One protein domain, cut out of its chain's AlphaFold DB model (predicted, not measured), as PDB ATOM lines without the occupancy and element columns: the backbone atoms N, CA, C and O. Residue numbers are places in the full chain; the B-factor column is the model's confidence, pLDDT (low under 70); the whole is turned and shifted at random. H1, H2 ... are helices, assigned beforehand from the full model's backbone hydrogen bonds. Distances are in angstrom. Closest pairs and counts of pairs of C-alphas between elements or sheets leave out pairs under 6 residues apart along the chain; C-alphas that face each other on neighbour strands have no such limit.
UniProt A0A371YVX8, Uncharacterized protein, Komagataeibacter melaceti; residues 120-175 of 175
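What this domain is: This is residues 120 to 175 of the 175 residues of an uncharacterized protein of Komagataeibacter melaceti (UniProt A0A371YVX8). One long helix, H3, runs along most of the length of the domain, and two short helices, H1 and H2, gather beside its first half with a long loop, residues 136 to 147, to make a small head there. The second half of H3 leads away from this head like an arm, and after it the last residues, 168 to 175, fold back. The printed part has 56 residues with three named helices, in the order H1, H2, H3, and no named strand; the class is all helix. The whole is only just loose, close to compact, with a radius of gyration of the C-alphas of 12.6 A, and it is elongated, spanning 38 by 20 by 17 A.

Where its parts are: Begin with H3, residues 148 to 167. Find C-alpha 148 at (-21.717, 24.603, 43.953); from there the helix runs 28.6 A to C-alpha 167 at (-35.140, 0.858, 35.298). Go back along the ATOM lines to H2, residues 131 to 135, which measures 6.1 A from first to last C-alpha. Before it comes H1, residues 121 to 126, which begins with C-alpha 121 at (-35.049, 21.679, 47.087) and measures 8.6 A from first to last C-alpha.

How they stand to each other: Look first at H3, where residues 151 to 158 alone touch H2. The two helices have 10 pairs of C-alphas within 8 A, and the closest C-alphas are those of Ala 135 and Arg 151, 5.0 A apart. The centres of H2 and H3 are 10.2 A apart. Move on to H1, which is close to H2 but not clearly touching it: 2 pairs of C-alphas are within 8 A, and the closest are those of Val 124 and Ala 134, 6.7 A apart. H1 and H3 are near each other, with 7 pairs of C-alphas within 10 A and no pair within 8 A. In the backbones of H1, H2 and H3, every O i to N i+4 pair is within hydrogen-bond range.

The domain as a whole: The two C-alphas farthest apart are those of Gly 143 and Gly 169, 38.7 A. The link from H1 to H2, with 4 residues, is tight, and the link from H2 to H3, with 12 residues, is long; its residues 136 to 147 have their C-alphas 8 to 18 A from the mean of all C-alphas. The printed part has no cut, and residue 175, where it ends, is the chain's last residue. The mean pLDDT of the printed part is 94.3, and one printed residue, Pro 175, is under 70 in this predicted model.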
ATOM      1  N   CYS A 120     -31.791  19.984  49.298       93.38
ATOM      2  CA  CYS A 120     -31.658  21.403  48.962       93.38
ATOM      3  C   CYS A 120     -32.805  21.962  48.097       93.38
ATOM      4  O   CYS A 120     -32.672  23.067  47.570       93.38
ATOM      5  N   MET A 121     -33.943  21.262  47.968       91.88
ATOM      6  CA  MET A 121     -35.049  21.679  47.087       91.88
ATOM      7  C   MET A 121     -35.551  23.097  47.386       91.88
ATOM      8  O   MET A 121     -35.766  23.872  46.458       91.88
ATOM      9  N   ALA A 122     -35.696  23.473  48.662       92.56
ATOM     10  CA  ALA A 122     -36.127  24.822  49.039       92.56
ATOM     11  C   ALA A 122     -35.168  25.904  48.511       92.56
ATOM     12  O   ALA A 122     -35.606  26.943  48.023       92.56
ATOM     13  N   ALA A 123     -33.860  25.628  48.536       94.06
ATOM     14  CA  ALA A 123     -32.858  26.529  47.982       94.06
ATOM     15  C   ALA A 123     -32.948  26.616  46.453       94.06
ATOM     16  O   ALA A 123     -32.757  27.699  45.914       94.06
ATOM     17  N   VAL A 124     -33.272  25.517  45.758       95.69
ATOM     18  CA  VAL A 124     -33.523  25.535  44.307       95.69
ATOM     19  C   VAL A 124     -34.769  26.358  43.987       95.69
ATOM     20  O   VAL A 124     -34.689  27.269  43.170       95.69
ATOM     21  N   LYS A 125     -35.889  26.119  44.681       94.25
ATOM     22  CA  LYS A 125     -37.141  26.875  44.496       94.25
ATOM     23  C   LYS A 125     -36.934  28.379  44.662       94.25
ATOM     24  O   LYS A 125     -37.423  29.155  43.848       94.25
ATOM     25  N   ALA A 126     -36.145  28.789  45.657       94.88
ATOM     26  CA  ALA A 126     -35.823  30.196  45.889       94.88
ATOM     27  C   ALA A 126     -35.092  30.868  44.706       94.88
ATOM     28  O   ALA A 126     -35.168  32.085  44.560       94.88
ATOM     29  N   THR A 127     -34.413  30.100  43.843       95.56
ATOM     30  CA  THR A 127     -33.765  30.643  42.635       95.56
ATOM     31  C   THR A 127     -34.740  30.950  41.496       95.56
ATOM     32  O   THR A 127     -34.361  31.664  40.569       95.56
ATOM     33  N   GLY A 128     -35.962  30.405  41.530       95.31
ATOM     34  CA  GLY A 128     -36.923  30.476  40.423       95.31
ATOM     35  C   GLY A 128     -36.536  29.656  39.183       95.31
ATOM     36  O   GLY A 128     -37.194  29.767  38.154       95.31
ATOM     37  N   LEU A 129     -35.470  28.854  39.258       96.56
ATOM     38  CA  LEU A 129     -35.005  28.007  38.163       96.56
ATOM     39  C   LEU A 129     -35.683  26.635  38.179       96.56
ATOM     40  O   LEU A 129     -36.068  26.123  39.235       96.56
ATOM     41  N   SER A 130     -35.733  25.993  37.009       96.19
ATOM     42  CA  SER A 130     -35.951  24.548  36.931       96.19
ATOM     43  C   SER A 130     -34.780  23.785  37.576       96.19
ATOM     44  O   SER A 130     -33.671  24.312  37.711       96.19
ATOM     45  N   TYR A 131     -34.984  22.513  37.939       96.06
ATOM     46  CA  TYR A 131     -33.895  21.676  38.464       96.06
ATOM     47  C   TYR A 131     -32.754  21.510  37.450       96.06
ATOM     48  O   TYR A 131     -31.586  21.562  37.832       96.06
ATOM     49  N   HIS A 132     -33.076  21.379  36.156       96.56
ATOM     50  CA  HIS A 132     -32.079  21.297  35.085       96.56
ATOM     51  C   HIS A 132     -31.254  22.583  34.968       96.56
ATOM     52  O   HIS A 132     -30.029  22.528  34.871       96.56
ATOM     53  N   ASP A 133     -31.903  23.744  35.041       97.94
ATOM     54  CA  ASP A 133     -31.226  25.040  34.975       97.94
ATOM     55  C   ASP A 133     -30.346  25.298  36.200       97.94
ATOM     56  O   ASP A 133     -29.224  25.799  36.074       97.94
ATOM     57  N   ALA A 134     -30.828  24.916  37.384       97.62
ATOM     58  CA  ALA A 134     -30.056  24.987  38.615       97.62
ATOM     59  C   ALA A 134     -28.812  24.085  38.542       97.62
ATOM     60  O   ALA A 134     -27.717  24.538  38.882       97.62
ATOM     61  N   ALA A 135     -28.952  22.850  38.043       97.69
ATOM     62  CA  ALA A 135     -27.841  21.918  37.820       97.69
ATOM     63  C   ALA A 135     -26.827  22.446  36.791       97.69
ATOM     64  O   ALA A 135     -25.618  22.333  36.996       97.69
ATOM     65  N   ALA A 136     -27.306  23.096  35.727       97.62
ATOM     66  CA  ALA A 136     -26.472  23.747  34.716       97.62
ATOM     67  C   ALA A 136     -25.769  25.021  35.228       97.62
ATOM     68  O   ALA A 136     -24.929  25.588  34.533       97.62
ATOM     69  N   GLY A 137     -26.083  25.483  36.445       96.88
ATOM     70  CA  GLY A 137     -25.470  26.670  37.034       96.88
ATOM     71  C   GLY A 137     -25.963  27.982  36.431       96.88
ATOM     72  O   GLY A 137     -25.229  28.971  36.476       96.88
ATOM     73  N   LYS A 138     -27.184  28.008  35.879       97.94
ATOM     74  CA  LYS A 138     -27.797  29.255  35.411       97.94
ATOM     75  C   LYS A 138     -27.985  30.237  36.568       97.94
ATOM     76  O   LYS A 138     -28.058  29.861  37.740       97.94
ATOM     77  N   ILE A 139     -28.040  31.519  36.223       97.44
ATOM     78  CA  ILE A 139     -28.264  32.603  37.177       97.44
ATOM     79  C   ILE A 139     -29.754  32.642  37.521       97.44
ATOM     80  O   ILE A 139     -30.586  32.787  36.631       97.44
ATOM     81  N   GLY A 140     -30.076  32.489  38.806       94.19
ATOM     82  CA  GLY A 140     -31.447  32.601  39.301       94.19
ATOM     83  C   GLY A 140     -31.851  34.042  39.612       94.19
ATOM     84  O   GLY A 140     -31.080  34.984  39.424       94.19
ATOM     85  N   SER A 141     -33.042  34.198  40.185       93.00
ATOM     86  CA  SER A 141     -33.632  35.477  40.615       93.00
ATOM     87  C   SER A 141     -32.710  36.342  41.491       93.00
ATOM     88  O   SER A 141     -32.740  37.565  41.404       93.00
ATOM     89  N   GLY A 142     -31.846  35.723  42.300       89.62
ATOM     90  CA  GLY A 142     -30.874  36.407  43.164       89.62
ATOM     91  C   GLY A 142     -29.609  36.922  42.461       89.62
ATOM     92  O   GLY A 142     -28.652  37.291  43.140       89.62
ATOM     93  N   GLY A 143     -29.544  36.884  41.125       94.44
ATOM     94  CA  GLY A 143     -28.407  37.394  40.344       94.44
ATOM     95  C   GLY A 143     -27.129  36.554  40.448       94.44
ATOM     96  O   GLY A 143     -26.079  36.952  39.946       94.44
ATOM     97  N   LYS A 144     -27.200  35.381  41.086       94.44
ATOM     98  CA  LYS A 144     -26.098  34.422  41.207       94.44
ATOM     99  C   LYS A 144     -26.593  33.001  40.919       94.44
ATOM    100  O   LYS A 144     -27.771  32.711  41.148       94.44
ATOM    101  N   PRO A 145     -25.717  32.100  40.446       95.44
ATOM    102  CA  PRO A 145     -26.014  30.674  40.421       95.44
ATOM    103  C   PRO A 145     -26.249  30.119  41.826       95.44
ATOM    104  O   PRO A 145     -25.759  30.672  42.815       95.44
ATOM    105  N   ILE A 146     -26.919  28.968  41.910       95.94
ATOM    106  CA  ILE A 146     -26.967  28.214  43.162       95.94
ATOM    107  C   ILE A 146     -25.552  27.768  43.570       95.94
ATOM    108  O   ILE A 146     -24.695  27.476  42.720       95.94
ATOM    109  N   ASP A 147     -25.326  27.728  44.883       95.25
ATOM    110  CA  ASP A 147     -24.089  27.262  45.515       95.25
ATOM    111  C   ASP A 147     -23.598  25.930  44.893       95.25
ATOM    112  O   ASP A 147     -24.413  25.019  44.704       95.25
ATOM    113  N   PRO A 148     -22.295  25.805  44.555       97.00
ATOM    114  CA  PRO A 148     -21.717  24.603  43.953       97.00
ATOM    115  C   PRO A 148     -22.065  23.284  44.653       97.00
ATOM    116  O   PRO A 148     -22.315  22.297  43.961       97.00
ATOM    117  N   VAL A 149     -22.136  23.249  45.990       97.94
ATOM    118  CA  VAL A 149     -22.498  22.019  46.721       97.94
ATOM    119  C   VAL A 149     -23.931  21.611  46.394       97.94
ATOM    120  O   VAL A 149     -24.195  20.472  46.010       97.94
ATOM    121  N   LYS A 150     -24.868  22.561  46.465       97.69
ATOM    122  CA  LYS A 150     -26.273  22.323  46.113       97.69
ATOM    123  C   LYS A 150     -26.429  21.962  44.641       97.69
ATOM    124  O   LYS A 150     -27.210  21.075  44.323       97.69
ATOM    125  N   ARG A 151     -25.656  22.582  43.749       97.62
ATOM    126  CA  ARG A 151     -25.633  22.220  42.326       97.62
ATOM    127  C   ARG A 151     -25.257  20.759  42.123       97.62
ATOM    128  O   ARG A 151     -25.974  20.048  41.432       97.62
ATOM    129  N   PHE A 152     -24.187  20.302  42.773       97.94
ATOM    130  CA  PHE A 152     -23.784  18.897  42.743       97.94
ATOM    131  C   PHE A 152     -24.897  17.969  43.251       97.94
ATOM    132  O   PHE A 152     -25.174  16.952  42.615       97.94
ATOM    133  N   MET A 153     -25.578  18.339  44.345       97.75
ATOM    134  CA  MET A 153     -26.723  17.576  44.862       97.75
ATOM    135  C   MET A 153     -27.849  17.456  43.827       97.75
ATOM    136  O   MET A 153     -28.350  16.358  43.610       97.75
ATOM    137  N   VAL A 154     -28.224  18.557  43.164       97.75
ATOM    138  CA  VAL A 154     -29.275  18.556  42.130       97.75
ATOM    139  C   VAL A 154     -28.855  17.717  40.925       97.75
ATOM    140  O   VAL A 154     -29.648  16.915  40.441       97.75
ATOM    141  N   THR A 155     -27.606  17.835  40.466       98.06
ATOM    142  CA  THR A 155     -27.084  17.027  39.353       98.06
ATOM    143  C   THR A 155     -27.142  15.532  39.665       98.06
ATOM    144  O   THR A 155     -27.598  14.747  38.835       98.06
ATOM    145  N   ARG A 156     -26.716  15.128  40.868       97.81
ATOM    146  CA  ARG A 156     -26.800  13.729  41.316       97.81
ATOM    147  C   ARG A 156     -28.244  13.251  41.380       97.81
ATOM    148  O   ARG A 156     -28.548  12.194  40.843       97.81
ATOM    149  N   TRP A 157     -29.122  14.048  41.975       96.88
ATOM    150  CA  TRP A 157     -30.540  13.736  42.103       96.88
ATOM    151  C   TRP A 157     -31.237  13.561  40.744       96.88
ATOM    152  O   TRP A 157     -31.951  12.581  40.551       96.88
ATOM    153  N   LEU A 158     -30.962  14.435  39.767       96.94
ATOM    154  CA  LEU A 158     -31.464  14.290  38.393       96.94
ATOM    155  C   LEU A 158     -30.969  12.996  37.733       96.94
ATOM    156  O   LEU A 158     -31.733  12.326  37.043       96.94
ATOM    157  N   SER A 159     -29.702  12.636  37.954       97.00
ATOM    158  CA  SER A 159     -29.140  11.380  37.448       97.00
ATOM    159  C   SER A 159     -29.827  10.163  38.063       97.00
ATOM    160  O   SER A 159     -30.091   9.204  37.346       97.00
ATOM    161  N   THR A 160     -30.131  10.198  39.363       95.88
ATOM    162  CA  THR A 160     -30.865   9.125  40.045       95.88
ATOM    163  C   THR A 160     -32.280   8.985  39.496       95.88
ATOM    164  O   THR A 160     -32.684   7.880  39.165       95.88
ATOM    165  N   ILE A 161     -33.017  10.087  39.320       94.69
ATOM    166  CA  ILE A 161     -34.370  10.030  38.738       94.69
ATOM    167  C   ILE A 161     -34.338   9.442  37.333       94.69
ATOM    168  O   ILE A 161     -35.150   8.578  37.021       94.69
ATOM    169  N   ARG A 162     -33.388   9.870  36.494       95.25
ATOM    170  CA  ARG A 162     -33.240   9.316  35.145       95.25
ATOM    171  C   ARG A 162     -32.998   7.809  35.183       95.25
ATOM    172  O   ARG A 162     -33.675   7.077  34.477       95.25
ATOM    173  N   GLN A 163     -32.083   7.355  36.036       96.00
ATOM    174  CA  GLN A 163     -31.817   5.931  36.210       96.00
ATOM    175  C   GLN A 163     -33.068   5.173  36.676       96.00
ATOM    176  O   GLN A 163     -33.349   4.094  36.169       96.00
ATOM    177  N   ASN A 164     -33.845   5.739  37.602       94.31
ATOM    178  CA  ASN A 164     -35.081   5.120  38.080       94.31
ATOM    179  C   ASN A 164     -36.133   5.009  36.961       94.31
ATOM    180  O   ASN A 164     -36.796   3.983  36.854       94.31
ATOM    181  N   ILE A 165     -36.251   6.029  36.102       94.56
ATOM    182  CA  ILE A 165     -37.131   6.013  34.921       94.56
ATOM    183  C   ILE A 165     -36.699   4.930  33.923       94.56
ATOM    184  O   ILE A 165     -37.548   4.210  33.405       94.56
ATOM    185  N   GLU A 166     -35.394   4.801  33.670       95.06
ATOM    186  CA  GLU A 166     -34.835   3.774  32.781       95.06
ATOM    187  C   GLU A 166     -35.069   2.357  33.327       95.06
ATOM    188  O   GLU A 166     -35.463   1.466  32.581       95.06
ATOM    189  N   VAL A 167     -34.877   2.148  34.634       94.12
ATOM    190  CA  VAL A 167     -35.140   0.858  35.298       94.12
ATOM    191  C   VAL A 167     -36.622   0.486  35.232       94.12
ATOM    192  O   VAL A 167     -36.936  -0.680  35.012       94.12
ATOM    193  N   ALA A 168     -37.519   1.465  35.371       92.50
ATOM    194  CA  ALA A 168     -38.958   1.272  35.202       92.50
ATOM    195  C   ALA A 168     -39.390   1.134  33.726       92.50
ATOM    196  O   ALA A 168     -40.567   0.929  33.454       92.50
ATOM    197  N   GLY A 169     -38.479   1.286  32.756       92.50
ATOM    198  CA  GLY A 169     -38.800   1.177  31.330       92.50
ATOM    199  C   GLY A 169     -39.688   2.304  30.785       92.50
ATOM    200  O   GLY A 169     -40.363   2.114  29.775       92.50
ATOM    201  N   LEU A 170     -39.710   3.471  31.439       91.12
ATOM    202  CA  LEU A 170     -40.601   4.593  31.101       91.12
ATOM    203  C   LEU A 170     -39.919   5.718  30.302       91.12
ATOM    204  O   LEU A 170     -40.556   6.723  29.985       91.12
ATOM    205  N   GLN A 171     -38.638   5.577  29.955       90.69
ATOM    206  CA  GLN A 171     -37.819   6.631  29.339       90.69
ATOM    207  C   GLN A 171     -38.312   7.122  27.970       90.69
ATOM    208  O   GLN A 171     -37.994   8.238  27.579       90.69
ATOM    209  N   GLU A 172     -39.074   6.306  27.240       87.00
ATOM    210  CA  GLU A 172     -39.643   6.688  25.937       87.00
ATOM    211  C   GLU A 172     -41.024   7.351  26.066       87.00
ATOM    212  O   GLU A 172     -41.532   7.925  25.105       87.00
ATOM    213  N   MET A 173     -41.636   7.267  27.251       81.81
ATOM    214  CA  MET A 173     -43.000   7.733  27.518       81.81
ATOM    215  C   MET A 173     -43.045   9.038  28.312       81.81
ATOM    216  O   MET A 173     -44.073   9.717  28.326       81.81
ATOM    217  N   LEU A 174     -41.957   9.366  29.006       81.00
ATOM    218  CA  LEU A 174     -41.814  10.601  29.764       81.00
ATOM    219  C   LEU A 174     -41.004  11.624  28.948       81.00
ATOM    220  O   LEU A 174     -40.064  11.230  28.260       81.00
ATOM    221  N   PRO A 175     -41.383  12.915  28.990       66.81
ATOM    222  CA  PRO A 175     -40.719  13.975  28.231       66.81
ATOM    223  C   PRO A 175     -39.297  14.296  28.717       66.81
ATOM    224  O   PRO A 175     -38.983  14.049  29.906       66.81
TER     225      PRO A 175